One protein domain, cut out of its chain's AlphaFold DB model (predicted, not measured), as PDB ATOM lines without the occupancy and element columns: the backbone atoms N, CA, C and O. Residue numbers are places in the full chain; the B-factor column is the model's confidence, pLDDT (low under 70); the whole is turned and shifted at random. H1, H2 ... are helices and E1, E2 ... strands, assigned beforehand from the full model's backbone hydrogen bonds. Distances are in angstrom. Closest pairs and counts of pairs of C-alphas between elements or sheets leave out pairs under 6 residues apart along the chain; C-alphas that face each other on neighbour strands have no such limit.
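This is residues 12 to 129 of the 307 residues of an uncharacterized protein of Rhizobium mongolense (UniProt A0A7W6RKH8). A small twisted sheet, E1 E2 E3, forms one end of an elongated body, with the short helix H3 packed beside its edge strand E1. The other end is made of helices: H4, the longest, has H5 and H6 packed crosswise on it, with H6 at the far end, while H1 and the four-residue H2 touch no other helix. The printed part has 118 residues with six named helices and three named strands, in the order H1 E1 E2 E3 H2 H3 H4 H5 H6; the sheet runs E1 E2 E3, antiparallel throughout, and the class is mixed, helices and strands. It is compact, with a radius of gyration of the C-alphas of 15.1 A, and spans 50 by 31 by 22 A.

E1, residues 29 to 34, is 13.9 A long and begins with C-alpha 29 at (228.389, 153.282, 217.562). E2 is residues 52 to 55 and E3 residues 61 to 64. H1, residues 21 to 26, comes before E1. H2, residues 67 to 70, and H3, residues 77 to 82, follow E3. H4, residues 87 to 100, is 19.8 A long, from C-alpha 87 at (231.173, 140.158, 230.890). H5 is residues 107 to 113, and H6, residues 120 to 127, ends with C-alpha 127 at (231.481, 146.799, 249.325).

E1 E2 E3 form a meander, each strand the antiparallel neighbour of the one before. The sheet is only just strongly twisted, its C-alphas up to 4.3 A off the best plane. In the hairpin E1 and E2, N 31 and O 53 are within hydrogen-bond range at 2.9 A; in the hairpin E2 and E3, N 54 and O 62 are at 2.9 A. H3 is on the sheet at a height of 6.5 A, and the closest C-alphas of E1 and H3 are those of Val 30 and Asp 79, 5.4 A apart. H3 and H4 are close but not clearly touching, with the C-alphas of Ala 80 and Tyr 90 closest at 7.2 A. H4 touches H5, about perpendicular at 75 degrees, closest at the C-alphas of Ala 92 and Glu 113, 5.4 A. With residues 96 to 100 alone, H4 touches H6, about perpendicular at 88 degrees, closest at the C-alphas of Leu 99 and Glu 127, 5.9 A. H5 and H6 are apart. H1 and H2 are not on the sheet. Every O i to N i+4 pair is within hydrogen-bond range in H1, H3, H4, H5 and H6; H2 is too short for such a pair.

The two C-alphas farthest apart are those of Asn 58 and Glu 120, 50.6 A. The printed part has no cut. The link from E1 to E2, 17 residues, is long. Mean pLDDT of the printed part is 88.4, and residue 129 alone is under 70.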
ATOM      1  N   TYR A  12     235.458 160.821 241.197       84.19
ATOM      2  CA  TYR A  12     234.116 160.655 241.752       84.19
ATOM      3  C   TYR A  12     233.052 160.922 240.692       84.19
ATOM      4  O   TYR A  12     233.110 161.931 239.984       84.19
ATOM      5  N   ILE A  13     232.070 160.030 240.616       87.88
ATOM      6  CA  ILE A  13     230.969 160.085 239.656       87.88
ATOM      7  C   ILE A  13     229.654 159.654 240.299       87.88
ATOM      8  O   ILE A  13     229.642 159.067 241.385       87.88
ATOM      9  N   ASP A  14     228.553 159.912 239.592       86.12
ATOM     10  CA  ASP A  14     227.232 159.467 240.014       86.12
ATOM     11  C   ASP A  14     227.198 157.930 240.129       86.12
ATOM     12  O   ASP A  14     227.568 157.201 239.199       86.12
ATOM     13  N   ARG A  15     226.728 157.412 241.267       88.81
ATOM     14  CA  ARG A  15     226.590 155.967 241.516       88.81
ATOM     15  C   ARG A  15     225.584 155.345 240.562       88.81
ATOM     16  O   ARG A  15     225.834 154.284 239.982       88.81
ATOM     17  N   CYS A  16     224.420 155.979 240.447       86.31
ATOM     18  CA  CYS A  16     223.258 155.466 239.741       86.31
ATOM     19  C   CYS A  16     222.896 156.374 238.569       86.31
ATOM     20  O   CYS A  16     222.214 157.385 238.717       86.31
ATOM     21  N   VAL A  17     223.263 155.941 237.367       83.25
ATOM     22  CA  VAL A  17     222.860 156.610 236.130       83.25
ATOM     23  C   VAL A  17     221.614 155.936 235.556       83.25
ATOM     24  O   VAL A  17     221.616 154.738 235.282       83.25
ATOM     25  N   PHE A  18     220.550 156.717 235.365       88.12
ATOM     26  CA  PHE A  18     219.267 156.261 234.820       88.12
ATOM     27  C   PHE A  18     219.147 156.668 233.346       88.12
ATOM     28  O   PHE A  18     218.468 157.643 233.025       88.12
ATOM     29  N   LYS A  19     219.851 155.942 232.471       86.62
ATOM     30  CA  LYS A  19     219.843 156.146 231.015       86.62
ATOM     31  C   LYS A  19     218.820 155.247 230.323       86.62
ATOM     32  O   LYS A  19     218.650 154.074 230.672       86.62
ATOM     33  N   THR A  20     218.173 155.803 229.313       89.69
ATOM     34  CA  THR A  20     217.395 155.064 228.318       89.69
ATOM     35  C   THR A  20     218.324 154.437 227.279       89.69
ATOM     36  O   THR A  20     219.486 154.818 227.154       89.69
ATOM     37  N   GLU A  21     217.821 153.474 226.511       90.00
ATOM     38  CA  GLU A  21     218.583 152.890 225.399       90.00
ATOM     39  C   GLU A  21     218.937 153.938 224.324       90.00
ATOM     40  O   GLU A  21     220.000 153.853 223.713       90.00
ATOM     41  N   ASP A  22     218.098 154.962 224.137       88.44
ATOM     42  CA  ASP A  22     218.389 156.067 223.218       88.44
ATOM     43  C   ASP A  22     219.582 156.904 223.697       88.44
ATOM     44  O   ASP A  22     220.403 157.316 222.879       88.44
ATOM     45  N   ASP A  23     219.736 157.090 225.014       88.31
ATOM     46  CA  ASP A  23     220.886 157.801 225.586       88.31
ATOM     47  C   ASP A  23     222.203 157.058 225.312       88.31
ATOM     48  O   ASP A  23     223.211 157.693 225.022       88.31
ATOM     49  N   PHE A  24     222.200 155.720 225.350       85.12
ATOM     50  CA  PHE A  24     223.382 154.915 225.002       85.12
ATOM     51  C   PHE A  24     223.735 154.987 223.514       85.12
ATOM     52  O   PHE A  24     224.895 154.845 223.146       85.12
ATOM     53  N   ARG A  25     222.746 155.213 222.645       84.12
ATOM     54  CA  ARG A  25     222.943 155.288 221.189       84.12
ATOM     55  C   ARG A  25     223.242 156.699 220.692       84.12
ATOM     56  O   ARG A  25     223.655 156.859 219.541       84.12
ATOM     57  N   ALA A  26     223.011 157.715 221.524       83.31
ATOM     58  CA  ALA A  26     223.116 159.121 221.150       83.31
ATOM     59  C   ALA A  26     224.521 159.495 220.658       83.31
ATOM     60  O   ALA A  26     224.657 160.218 219.666       83.31
ATOM     61  N   ASP A  27     225.552 158.946 221.298       77.50
ATOM     62  CA  ASP A  27     226.949 159.261 220.998       77.50
ATOM     63  C   ASP A  27     227.494 158.485 219.776       77.50
ATOM     64  O   ASP A  27     228.620 158.710 219.327       77.50
ATOM     65  N   GLY A  28     226.659 157.641 219.159       85.81
ATOM     66  CA  GLY A  28     227.015 156.822 218.007       85.81
ATOM     67  C   GLY A  28     227.603 155.466 218.386       85.81
ATOM     68  O   GLY A  28     227.808 155.154 219.551       85.81
ATOM     69  N   ARG A  29     227.858 154.638 217.371       91.12
ATOM     70  CA  ARG A  29     228.389 153.282 217.562       91.12
ATOM     71  C   ARG A  29     229.903 153.326 217.720       91.12
ATOM     72  O   ARG A  29     230.573 153.913 216.862       91.12
ATOM     73  N   VAL A  30     230.448 152.659 218.731       93.00
ATOM     74  CA  VAL A  30     231.897 152.496 218.871       93.00
ATOM     75  C   VAL A  30     232.442 151.612 217.748       93.00
ATOM     76  O   VAL A  30     231.870 150.584 217.390       93.00
ATOM     77  N   LEU A  31     233.551 152.043 217.147       92.94
ATOM     78  CA  LEU A  31     234.245 151.292 216.101       92.94
ATOM     79  C   LEU A  31     235.453 150.519 216.639       92.94
ATOM     80  O   LEU A  31     235.832 149.510 216.051       92.94
ATOM     81  N   GLY A  32     236.064 151.005 217.721       93.75
ATOM     82  CA  GLY A  32     237.249 150.418 218.337       93.75
ATOM     83  C   GLY A  32     238.143 151.485 218.963       93.75
ATOM     84  O   GLY A  32     237.728 152.626 219.171       93.75
ATOM     85  N   TRP A  33     239.389 151.114 219.232       95.31
ATOM     86  CA  TRP A  33     240.388 152.001 219.823       95.31
ATOM     87  C   TRP A  33     241.053 152.898 218.774       95.31
ATOM     88  O   TRP A  33     241.259 152.466 217.636       95.31
ATOM     89  N   LEU A  34     241.418 154.124 219.158       94.06
ATOM     90  CA  LEU A  34     242.173 155.057 218.317       94.06
ATOM     91  C   LEU A  34     243.647 154.638 218.236       94.06
ATOM     92  O   LEU A  34     244.373 154.667 219.229       94.06
ATOM     93  N   GLY A  35     244.083 154.252 217.039       89.88
ATOM     94  CA  GLY A  35     245.477 153.992 216.700       89.88
ATOM     95  C   GLY A  35     246.277 155.277 216.471       89.88
ATOM     96  O   GLY A  35     245.730 156.366 216.317       89.88
ATOM     97  N   SER A  36     247.603 155.147 216.411       86.44
ATOM     98  CA  SER A  36     248.525 156.274 216.192       86.44
ATOM     99  C   SER A  36     248.460 156.891 214.789       86.44
ATOM    100  O   SER A  36     249.042 157.949 214.561       86.44
ATOM    101  N   ASP A  37     247.787 156.228 213.852       86.25
ATOM    102  CA  ASP A  37     247.565 156.643 212.466       86.25
ATOM    103  C   ASP A  37     246.112 157.081 212.206       86.25
ATOM    104  O   ASP A  37     245.661 157.072 211.061       86.25
ATOM    105  N   ASP A  38     245.374 157.430 213.264       81.31
ATOM    106  CA  ASP A  38     243.944 157.759 213.238       81.31
ATOM    107  C   ASP A  38     243.041 156.618 212.721       81.31
ATOM    108  O   ASP A  38     241.882 156.835 212.348       81.31
ATOM    109  N   SER A  39     243.550 155.380 212.706       87.25
ATOM    110  CA  SER A  39     242.786 154.185 212.346       87.25
ATOM    111  C   SER A  39     242.270 153.429 213.573       87.25
ATOM    112  O   SER A  39     242.698 153.654 214.703       87.25
ATOM    113  N   THR A  40     241.315 152.521 213.362       89.50
ATOM    114  CA  THR A  40     240.785 151.649 214.417       89.50
ATOM    115  C   THR A  40     241.701 150.449 214.646       89.50
ATOM    116  O   THR A  40     241.968 149.703 213.699       89.50
ATOM    117  N   VAL A  41     242.095 150.194 215.895       87.75
ATOM    118  CA  VAL A  41     242.902 149.022 216.278       87.75
ATOM    119  C   VAL A  41     242.158 148.117 217.265       87.75
ATOM    120  O   VAL A  41     241.343 148.588 218.057       87.75
ATOM    121  N   ALA A  42     242.409 146.803 217.189       72.50
ATOM    122  CA  ALA A  42     241.684 145.798 217.975       72.50
ATOM    123  C   ALA A  42     242.353 145.471 219.328       72.50
ATOM    124  O   ALA A  42     241.668 145.566 220.341       72.50
ATOM    125  N   PRO A  43     243.658 145.137 219.421       80.38
ATOM    126  CA  PRO A  43     244.309 145.034 220.723       80.38
ATOM    127  C   PRO A  43     245.024 146.339 221.087       80.38
ATOM    128  O   PRO A  43     245.846 146.846 220.323       80.38
ATOM    129  N   VAL A  44     244.761 146.830 222.294       89.81
ATOM    130  CA  VAL A  44     245.553 147.876 222.950       89.81
ATOM    131  C   VAL A  44     246.049 147.351 224.290       89.81
ATOM    132  O   VAL A  44     245.416 146.490 224.894       89.81
ATOM    133  N   GLN A  45     247.215 147.826 224.725       86.31
ATOM    134  CA  GLN A  45     247.827 147.356 225.970       86.31
ATOM    135  C   GLN A  45     247.125 147.919 227.213       86.31
ATOM    136  O   GLN A  45     247.037 147.226 228.219       86.31
ATOM    137  N   ASP A  46     246.641 149.159 227.134       91.12
ATOM    138  CA  ASP A  46     245.920 149.840 228.209       91.12
ATOM    139  C   ASP A  46     244.593 150.360 227.650       91.12
ATOM    140  O   ASP A  46     244.546 151.413 227.006       91.12
ATOM    141  N   ARG A  47     243.515 149.593 227.838       94.12
ATOM    142  CA  ARG A  47     242.186 149.933 227.309       94.12
ATOM    143  C   ARG A  47     241.587 151.128 228.038       94.12
ATOM    144  O   ARG A  47     240.818 151.874 227.445       94.12
ATOM    145  N   LEU A  48     241.933 151.350 229.306       93.50
ATOM    146  CA  LEU A  48     241.313 152.422 230.084       93.50
ATOM    147  C   LEU A  48     241.874 153.799 229.759       93.50
ATOM    148  O   LEU A  48     241.122 154.766 229.840       93.50
ATOM    149  N   ASN A  49     243.139 153.897 229.344       93.00
ATOM    150  CA  ASN A  49     243.760 155.172 228.968       93.00
ATOM    151  C   ASN A  49     243.854 155.407 227.453       93.00
ATOM    152  O   ASN A  49     244.325 156.462 227.023       93.00
ATOM    153  N   THR A  50     243.385 154.462 226.635       93.44
ATOM    154  CA  THR A  50     243.322 154.639 225.180       93.44
ATOM    155  C   THR A  50     242.009 155.303 224.765       93.44
ATOM    156  O   THR A  50     240.936 154.967 225.259       93.44
ATOM    157  N   GLN A  51     242.088 156.260 223.838       93.88
ATOM    158  CA  GLN A  51     240.915 156.937 223.282       93.88
ATOM    159  C   GLN A  51     240.100 156.003 222.379       93.88
ATOM    160  O   GLN A  51     240.641 155.105 221.729       93.88
ATOM    161  N   ILE A  52     238.795 156.246 222.305       93.88
ATOM    162  CA  ILE A  52     237.855 155.436 221.524       93.88
ATOM    163  C   ILE A  52     237.438 156.209 220.276       93.88
ATOM    164  O   ILE A  52     237.155 157.403 220.349       93.88
ATOM    165  N   ILE A  53     237.350 155.521 219.138       93.19
ATOM    166  CA  ILE A  53     236.730 156.061 217.925       93.19
ATOM    167  C   ILE A  53     235.289 155.567 217.852       93.19
ATOM    168  O   ILE A  53     235.028 154.361 217.904       93.19
ATOM    169  N   SER A  54     234.355 156.484 217.630       92.44
ATOM    170  CA  SER A  54     232.955 156.169 217.359       92.44
ATOM    171  C   SER A  54     232.480 156.785 216.045       92.44
ATOM    172  O   SER A  54     233.106 157.672 215.459       92.44
ATOM    173  N   ARG A  55     231.360 156.267 215.536       92.44
ATOM    174  CA  ARG A  55     230.650 156.810 214.381       92.44
ATOM    175  C   ARG A  55     229.291 157.322 214.819       92.44
ATOM    176  O   ARG A  55     228.394 156.537 215.134       92.44
ATOM    177  N   ARG A  56     229.127 158.640 214.754       89.50
ATOM    178  CA  ARG A  56     227.860 159.317 215.032       89.50
ATOM    179  C   ARG A  56     226.780 158.910 214.018       89.50
ATOM    180  O   ARG A  56     227.110 158.535 212.887       89.50
ATOM    181  N   PRO A  57     225.485 159.066 214.350       86.19
ATOM    182  CA  PRO A  57     224.384 158.729 213.438       86.19
ATOM    183  C   PRO A  57     224.428 159.453 212.082       86.19
ATOM    184  O   PRO A  57     223.936 158.938 211.082       86.19
ATOM    185  N   ASN A  58     225.045 160.638 212.023       87.62
ATOM    186  CA  ASN A  58     225.234 161.401 210.786       87.62
ATOM    187  C   ASN A  58     226.407 160.903 209.914       87.62
ATOM    188  O   ASN A  58     226.675 161.495 208.871       87.62
ATOM    189  N   GLY A  59     227.107 159.845 210.332       87.50
ATOM    190  CA  GLY A  59     228.240 159.246 209.628       87.50
ATOM    191  C   GLY A  59     229.608 159.832 209.984       87.50
ATOM    192  O   GLY A  59     230.618 159.254 209.582       87.50
ATOM    193  N   ASN A  60     229.665 160.926 210.749       90.31
ATOM    194  CA  ASN A  60     230.932 161.525 211.161       90.31
ATOM    195  C   ASN A  60     231.638 160.658 212.203       90.31
ATOM    196  O   ASN A  60     230.994 160.047 213.061       90.31
ATOM    197  N   LEU A  61     232.967 160.647 212.134       91.19
ATOM    198  CA  LEU A  61     233.798 160.077 213.184       91.19
ATOM    199  C   LEU A  61     233.899 161.054 214.351       91.19
ATOM    200  O   LEU A  61     233.937 162.271 214.153       91.19
ATOM    201  N   ASP A  62     233.942 160.493 215.546       91.38
ATOM    202  CA  ASP A  62     234.145 161.214 216.789       91.38
ATOM    203  C   ASP A  62     235.153 160.462 217.653       91.38
ATOM    204  O   ASP A  62     235.297 159.242 217.532       91.38
ATOM    205  N   VAL A  63     235.866 161.200 218.498       91.25
ATOM    206  CA  VAL A  63     236.871 160.638 219.401       91.25
ATOM    207  C   VAL A  63     236.415 160.889 220.822       91.25
ATOM    208  O   VAL A  63     236.258 162.036 221.242       91.25
ATOM    209  N   TRP A  64     236.199 159.810 221.563       89.50
ATOM    210  CA  TRP A  64     235.878 159.889 222.979       89.50
ATOM    211  C   TRP A  64     237.162 159.885 223.805       89.50
ATOM    212  O   TRP A  64     238.192 159.331 223.407       89.50
ATOM    213  N   GLY A  65     237.084 160.521 224.972       89.62
ATOM    214  CA  GLY A  65     238.146 160.458 225.967       89.62
ATOM    215  C   GLY A  65     238.407 159.026 226.453       89.62
ATOM    216  O   GLY A  65     237.625 158.116 226.164       89.62
ATOM    217  N   PRO A  66     239.512 158.819 227.182       92.00
ATOM    218  CA  PRO A  66     239.806 157.536 227.808       92.00
ATOM    219  C   PRO A  66     238.716 157.140 228.815       92.00
ATOM    220  O   PRO A  66     238.162 157.990 229.519       92.00
ATOM    221  N   LEU A  67     238.443 155.838 228.932       92.62
ATOM    222  CA  LEU A  67     237.445 155.309 229.870       92.62
ATOM    223  C   LEU A  67     237.802 155.566 231.338       92.62
ATOM    224  O   LEU A  67     236.900 155.625 232.170       92.62
ATOM    225  N   SER A  68     239.082 155.774 231.655       92.00
ATOM    226  CA  SER A  68     239.533 156.207 232.982       92.00
ATOM    227  C   SER A  68     238.981 157.579 233.397       92.00
ATOM    228  O   SER A  68     238.942 157.889 234.590       92.00
ATOM    229  N   GLU A  69     238.528 158.386 232.431       90.69
ATOM    230  CA  GLU A  69     237.923 159.704 232.647       90.69
ATOM    231  C   GLU A  69     236.422 159.730 232.334       90.69
ATOM    232  O   GLU A  69     235.678 160.462 232.989       90.69
ATOM    233  N   THR A  70     235.968 158.962 231.336       87.06
ATOM    234  CA  THR A  70     234.561 158.971 230.897       87.06
ATOM    235  C   THR A  70     233.709 157.875 231.523       87.06
ATOM    236  O   THR A  70     232.498 158.032 231.581       87.06
ATOM    237  N   GLY A  71     234.317 156.771 231.956       87.50
ATOM    238  CA  GLY A  71     233.649 155.662 232.627       87.50
ATOM    239  C   GLY A  71     232.959 154.622 231.744       87.50
ATOM    240  O   GLY A  71     232.563 154.865 230.601       87.50
ATOM    241  N   PHE A  72     232.810 153.422 232.314       84.00
ATOM    242  CA  PHE A  72     232.179 152.250 231.691       84.00
ATOM    243  C   PHE A  72     230.680 152.427 231.438       84.00
ATOM    244  O   PHE A  72     230.105 151.781 230.570       84.00
ATOM    245  N   GLU A  73     230.022 153.296 232.192       81.12
ATOM    246  CA  GLU A  73     228.579 153.506 232.145       81.12
ATOM    247  C   GLU A  73     228.073 154.227 230.899       81.12
ATOM    248  O   GLU A  73     226.865 154.435 230.742       81.12
ATOM    249  N   HIS A  74     228.988 154.708 230.068       85.75
ATOM    250  CA  HIS A  74     228.672 155.288 228.774       85.75
ATOM    251  C   HIS A  74     228.699 154.248 227.660       85.75
ATOM    252  O   HIS A  74     228.098 154.483 226.618       85.75
ATOM    253  N   LEU A  75     229.311 153.088 227.897       91.88
ATOM    254  CA  LEU A  75     229.341 152.012 226.923       91.88
ATOM    255  C   LEU A  75     227.995 151.288 226.891       91.88
ATOM    256  O   LEU A  75     227.449 150.905 227.931       91.88
ATOM    257  N   SER A  76     227.484 151.066 225.681       94.62
ATOM    258  CA  SER A  76     226.472 150.037 225.467       94.62
ATOM    259  C   SER A  76     227.082 148.638 225.621       94.62
ATOM    260  O   SER A  76     228.305 148.474 225.615       94.62
ATOM    261  N   LEU A  77     226.243 147.603 225.740       95.44
ATOM    262  CA  LEU A  77     226.746 146.220 225.764       95.44
ATOM    263  C   LEU A  77     227.497 145.868 224.466       95.44
ATOM    264  O   LEU A  77     228.514 145.182 224.530       95.44
ATOM    265  N   ASP A  78     227.023 146.348 223.305       95.12
ATOM    266  CA  ASP A  78     227.694 146.138 222.008       95.12
ATOM    267  C   ASP A  78     229.050 146.849 221.982       95.12
ATOM    268  O   ASP A  78     230.051 146.244 221.613       95.12
ATOM    269  N   ASP A  79     229.111 148.097 222.455       95.06
ATOM    270  CA  ASP A  79     230.361 148.861 222.488       95.06
ATOM    271  C   ASP A  79     231.389 148.219 223.428       95.06
ATOM    272  O   ASP A  79     232.566 148.119 223.081       95.06
ATOM    273  N   ALA A  80     230.957 147.727 224.595       94.88
ATOM    274  CA  ALA A  80     231.828 147.003 225.517       94.88
ATOM    275  C   ALA A  80     232.425 145.742 224.864       94.88
ATOM    276  O   ALA A  80     233.626 145.496 224.987       94.88
ATOM    277  N   LEU A  81     231.613 144.985 224.115       94.44
ATOM    278  CA  LEU A  81     232.071 143.816 223.359       94.44
ATOM    279  C   LEU A  81     233.031 144.198 222.223       94.44
ATOM    280  O   LEU A  81     234.054 143.538 222.049       94.44
ATOM    281  N   VAL A  82     232.741 145.268 221.472       94.50
ATOM    282  CA  VAL A  82     233.614 145.787 220.399       94.50
ATOM    283  C   VAL A  82     234.983 146.192 220.942       94.50
ATOM    284  O   VAL A  82     236.004 145.932 220.305       94.50
ATOM    285  N   LEU A  83     235.014 146.794 222.129       94.25
ATOM    286  CA  LEU A  83     236.239 147.204 222.815       94.25
ATOM    287  C   LEU A  83     236.983 146.039 223.489       94.25
ATOM    288  O   LEU A  83     238.097 146.223 223.984       94.25
ATOM    289  N   GLY A  84     236.411 144.832 223.470       94.00
ATOM    290  CA  GLY A  84     237.038 143.624 223.996       94.00
ATOM    291  C   GLY A  84     236.946 143.488 225.515       94.00
ATOM    292  O   GLY A  84     237.806 142.842 226.111       94.00
ATOM    293  N   PHE A  85     235.940 144.093 226.150       94.00
ATOM    294  CA  PHE A  85     235.634 143.814 227.550       94.00
ATOM    295  C   PHE A  85     234.840 142.518 227.681       94.00
ATOM    296  O   PHE A  85     233.874 142.262 226.960       94.00
ATOM    297  N   THR A  86     235.247 141.710 228.647       92.94
ATOM    298  CA  THR A  86     234.514 140.518 229.068       92.94
ATOM    299  C   THR A  86     233.264 140.893 229.862       92.94
ATOM    300  O   THR A  86     233.121 142.018 230.359       92.94
ATOM    301  N   THR A  87     232.356 139.930 230.044       91.75
ATOM    302  CA  THR A  87     231.173 140.158 230.890       91.75
ATOM    303  C   THR A  87     231.598 140.477 232.320       91.75
ATOM    304  O   THR A  87     231.061 141.395 232.945       91.75
ATOM    305  N   SER A  88     232.589 139.744 232.827       90.31
ATOM    306  CA  SER A  88     233.080 139.897 234.193       90.31
ATOM    307  C   SER A  88     233.702 141.276 234.442       90.31
ATOM    308  O   SER A  88     233.414 141.894 235.467       90.31
ATOM    309  N   GLU A  89     234.480 141.800 233.491       93.50
ATOM    310  CA  GLU A  89     235.057 143.152 233.556       93.50
ATOM    311  C   GLU A  89     233.985 144.245 233.521       93.50
ATOM    312  O   GLU A  89     234.003 145.162 234.343       93.50
ATOM    313  N   TYR A  90     233.010 144.132 232.616       93.69
ATOM    314  CA  TYR A  90     231.933 145.115 232.515       93.69
ATOM    315  C   TYR A  90     231.091 145.171 233.801       93.69
ATOM    316  O   TYR A  90     230.797 146.250 234.325       93.69
ATOM    317  N   GLN A  91     230.757 144.007 234.371       91.50
ATOM    318  CA  GLN A  91     230.074 143.944 235.663       91.50
ATOM    319  C   GLN A  91     230.937 144.486 236.810       91.50
ATOM    320  O   GLN A  91     230.399 145.142 237.704       91.50
ATOM    321  N   ALA A  92     232.250 144.237 236.799       90.12
ATOM    322  CA  ALA A  92     233.181 144.763 237.797       90.12
ATOM    323  C   ALA A  92     233.231 146.299 237.774       90.12
ATOM    324  O   ALA A  92     233.083 146.922 238.827       90.12
ATOM    325  N   GLY A  93     233.326 146.910 236.589       91.88
ATOM    326  CA  GLY A  93     233.276 148.367 236.418       91.88
ATOM    327  C   GLY A  93     231.990 148.984 236.966       91.88
ATOM    328  O   GLY A  93     232.027 149.911 237.781       91.88
ATOM    329  N   LEU A  94     230.837 148.421 236.599       92.06
ATOM    330  CA  LEU A  94     229.546 148.893 237.102       92.06
ATOM    331  C   LEU A  94     229.394 148.681 238.614       92.06
ATOM    332  O   LEU A  94     228.868 149.562 239.295       92.06
ATOM    333  N   ARG A  95     229.866 147.550 239.157       90.38
ATOM    334  CA  ARG A  95     229.865 147.278 240.602       90.38
ATOM    335  C   ARG A  95     230.697 148.303 241.357       90.38
ATOM    336  O   ARG A  95     230.195 148.878 242.323       90.38
ATOM    337  N   HIS A  96     231.926 148.534 240.905       89.88
ATOM    338  CA  HIS A  96     232.840 149.498 241.505       89.88
ATOM    339  C   HIS A  96     232.186 150.883 241.572       89.88
ATOM    340  O   HIS A  96     232.097 151.470 242.651       89.88
ATOM    341  N   ARG A  97     231.586 151.349 240.468       90.31
ATOM    342  CA  ARG A  97     230.819 152.601 240.458       90.31
ATOM    343  C   ARG A  97     229.656 152.589 241.447       90.31
ATOM    344  O   ARG A  97     229.529 153.500 242.255       90.31
ATOM    345  N   LEU A  98     228.782 151.590 241.385       90.00
ATOM    346  CA  LEU A  98     227.562 151.557 242.196       90.00
ATOM    347  C   LEU A  98     227.876 151.576 243.703       90.00
ATOM    348  O   LEU A  98     227.220 152.278 244.477       90.00
ATOM    349  N   LEU A  99     228.912 150.843 244.118       88.31
ATOM    350  CA  LEU A  99     229.299 150.701 245.522       88.31
ATOM    351  C   LEU A  99     230.241 151.796 246.017       88.31
ATOM    352  O   LEU A  99     230.154 152.174 247.187       88.31
ATOM    353  N   ARG A 100     231.084 152.377 245.159       87.75
ATOM    354  CA  ARG A 100     232.082 153.382 245.574       87.75
ATOM    355  C   ARG A 100     231.796 154.795 245.069       87.75
ATOM    356  O   ARG A 100     232.127 155.738 245.777       87.75
ATOM    357  N   GLY A 101     231.085 154.949 243.956       89.81
ATOM    358  CA  GLY A 101     230.875 156.238 243.287       89.81
ATOM    359  C   GLY A 101     232.145 156.724 242.595       89.81
ATOM    360  O   GLY A 101     232.424 157.916 242.603       89.81
ATOM    361  N   LEU A 102     232.947 155.790 242.080       90.69
ATOM    362  CA  LEU A 102     234.268 156.034 241.508       90.69
ATOM    363  C   LEU A 102     234.399 155.385 240.128       90.69
ATOM    364  O   LEU A 102     233.703 154.410 239.828       90.69
ATOM    365  N   LEU A 103     235.313 155.913 239.317       91.94
ATOM    366  CA  LEU A 103     235.777 155.284 238.081       91.94
ATOM    367  C   LEU A 103     236.955 154.343 238.325       91.94
ATOM    368  O   LEU A 103     237.849 154.644 239.113       91.94
ATOM    369  N   ILE A 104     236.987 153.250 237.561       92.06
ATOM    370  CA  ILE A 104     238.190 152.433 237.401       92.06
ATOM    371  C   ILE A 104     239.125 153.155 236.427       92.06
ATOM    372  O   ILE A 104     238.709 153.538 235.336       92.06
ATOM    373  N   GLN A 105     240.384 153.331 236.821       91.56
ATOM    374  CA  GLN A 105     241.347 154.176 236.108       91.56
ATOM    375  C   GLN A 105     242.521 153.411 235.491       91.56
ATOM    376  O   GLN A 105     243.249 153.981 234.678       91.56
ATOM    377  N   SER A 106     242.722 152.142 235.857       92.94
ATOM    378  CA  SER A 106     243.783 151.306 235.283       92.94
ATOM    379  C   SER A 106     243.373 149.842 235.101       92.94
ATOM    380  O   SER A 106     242.442 149.354 235.747       92.94
ATOM    381  N   GLU A 107     244.074 149.137 234.213       93.94
ATOM    382  CA  GLU A 107     243.881 147.700 233.976       93.94
ATOM    383  C   GLU A 107     244.126 146.876 235.248       93.94
ATOM    384  O   GLU A 107     243.418 145.906 235.507       93.94
ATOM    385  N   GLU A 108     245.078 147.282 236.092       93.06
ATOM    386  CA  GLU A 108     245.339 146.622 237.374       93.06
ATOM    387  C   GLU A 108     244.156 146.767 238.335       93.06
ATOM    388  O   GLU A 108     243.789 145.803 239.010       93.06
ATOM    389  N   GLN A 109     243.536 147.952 238.384       91.62
ATOM    390  CA  GLN A 109     242.324 148.165 239.175       91.62
ATOM    391  C   GLN A 109     241.161 147.330 238.633       91.62
ATOM    392  O   GLN A 109     240.451 146.702 239.415       91.62
ATOM    393  N   LEU A 110     240.986 147.275 237.307       92.56
ATOM    394  CA  LEU A 110     239.956 146.446 236.683       92.56
ATOM    395  C   LEU A 110     240.150 144.968 237.032       92.56
ATOM    396  O   LEU A 110     239.214 144.320 237.495       92.56
ATOM    397  N   ALA A 111     241.372 144.453 236.882       91.38
ATOM    398  CA  ALA A 111     241.713 143.077 237.215       91.38
ATOM    399  C   ALA A 111     241.433 142.764 238.694       91.38
ATOM    400  O   ALA A 111     240.806 141.746 238.991       91.38
ATOM    401  N   ALA A 112     241.809 143.654 239.618       88.69
ATOM    402  CA  ALA A 112     241.488 143.503 241.037       88.69
ATOM    403  C   ALA A 112     239.968 143.490 241.291       88.69
ATOM    404  O   ALA A 112     239.471 142.690 242.088       88.69
ATOM    405  N   GLU A 113     239.205 144.316 240.568       87.75
ATOM    406  CA  GLU A 113     237.752 144.393 240.725       87.75
ATOM    407  C   GLU A 113     236.989 143.189 240.148       87.75
ATOM    408  O   GLU A 113     235.831 142.971 240.508       87.75
ATOM    409  N   THR A 114     237.625 142.351 239.322       87.81
ATOM    410  CA  THR A 114     237.028 141.084 238.851       87.81
ATOM    411  C   THR A 114     237.102 139.949 239.872       87.81
ATOM    412  O   THR A 114     236.382 138.957 239.744       87.81
ATOM    413  N   ILE A 115     237.929 140.091 240.909       84.69
ATOM    414  CA  ILE A 115     238.157 139.061 241.925       84.69
ATOM    415  C   ILE A 115     237.373 139.434 243.196       84.69
ATOM    416  O   ILE A 115     237.380 140.610 243.587       84.69
ATOM    417  N   PRO A 116     236.689 138.475 243.852       80.06
ATOM    418  CA  PRO A 116     236.043 138.731 245.136       80.06
ATOM    419  C   PRO A 116     237.069 139.121 246.212       80.06
ATOM    420  O   PRO A 116     238.177 138.585 246.189       80.06
ATOM    421  N   PRO A 117     236.716 140.001 247.169       78.81
ATOM    422  CA  PRO A 117     237.576 140.308 248.304       78.81
ATOM    423  C   PRO A 117     237.970 139.047 249.072       78.81
ATOM    424  O   PRO A 117     237.155 138.142 249.280       78.81
ATOM    425  N   VAL A 118     239.231 138.995 249.494       80.69
ATOM    426  CA  VAL A 118     239.812 137.810 250.142       80.69
ATOM    427  C   VAL A 118     239.615 137.804 251.656       80.69
ATOM    428  O   VAL A 118     239.709 136.747 252.283       80.69
ATOM    429  N   ASP A 119     239.312 138.963 252.245       77.62
ATOM    430  CA  ASP A 119     239.073 139.126 253.675       77.62
ATOM    431  C   ASP A 119     237.997 140.182 253.999       77.62
ATOM    432  O   ASP A 119     237.491 140.906 253.135       77.62
ATOM    433  N   GLU A 120     237.607 140.225 255.277       76.12
ATOM    434  CA  GLU A 120     236.560 141.114 255.789       76.12
ATOM    435  C   GLU A 120     236.919 142.594 255.632       76.12
ATOM    436  O   GLU A 120     236.033 143.420 255.410       76.12
ATOM    437  N   TRP A 121     238.207 142.932 255.722       81.25
ATOM    438  CA  TRP A 121     238.675 144.306 255.598       81.25
ATOM    439  C   TRP A 121     238.542 144.800 254.157       81.25
ATOM    440  O   TRP A 121     237.973 145.864 253.916       81.25
ATOM    441  N   GLU A 122     238.980 143.996 253.191       78.38
ATOM    442  CA  GLU A 122     238.848 144.307 251.772       78.38
ATOM    443  C   GLU A 122     237.370 144.381 251.351       78.38
ATOM    444  O   GLU A 122     236.966 145.282 250.612       78.38
ATOM    445  N   ALA A 123     236.524 143.483 251.866       79.44
ATOM    446  CA  ALA A 123     235.086 143.532 251.612       79.44
ATOM    447  C   ALA A 123     234.425 144.775 252.215       79.44
ATOM    448  O   ALA A 123     233.553 145.379 251.586       79.44
ATOM    449  N   LEU A 124     234.842 145.183 253.416       79.44
ATOM    450  CA  LEU A 124     234.390 146.423 254.034       79.44
ATOM    451  C   LEU A 124     234.769 147.628 253.167       79.44
ATOM    452  O   LEU A 124     233.914 148.472 252.897       79.44
ATOM    453  N   GLU A 125     236.009 147.690 252.690       81.44
ATOM    454  CA  GLU A 125     236.512 148.781 251.856       81.44
ATOM    455  C   GLU A 125     235.793 148.858 250.502       81.44
ATOM    456  O   GLU A 125     235.288 149.925 250.133       81.44
ATOM    457  N   ARG A 126     235.674 147.726 249.797       78.94
ATOM    458  CA  ARG A 126     235.118 147.650 248.435       78.94
ATOM    459  C   ARG A 126     233.593 147.675 248.400       78.94
ATOM    460  O   ARG A 126     233.013 148.313 247.524       78.94
ATOM    461  N   GLU A 127     232.935 147.013 249.352       77.75
ATOM    462  CA  GLU A 127     231.481 146.799 249.325       77.75
ATOM    463  C   GLU A 127     230.726 147.471 250.487       77.75
ATOM    464  O   GLU A 127     229.537 147.754 250.356       77.75
ATOM    465  N   GLY A 128     231.390 147.816 251.595       74.75
ATOM    466  CA  GLY A 128     230.779 148.472 252.766       74.75
ATOM    467  C   GLY A 128     230.501 147.538 253.943       74.75
ATOM    468  O   GLY A 128     230.662 146.318 253.850       74.75
ATOM    469  N   GLU A 129     230.069 148.126 255.068       63.91
ATOM    470  CA  GLU A 129     229.821 147.429 256.340       63.91
ATOM    471  C   GLU A 129     228.746 146.365 256.195       63.91
ATOM    472  O   GLU A 129     227.547 146.634 256.194       63.91
TER     473      GLU A 129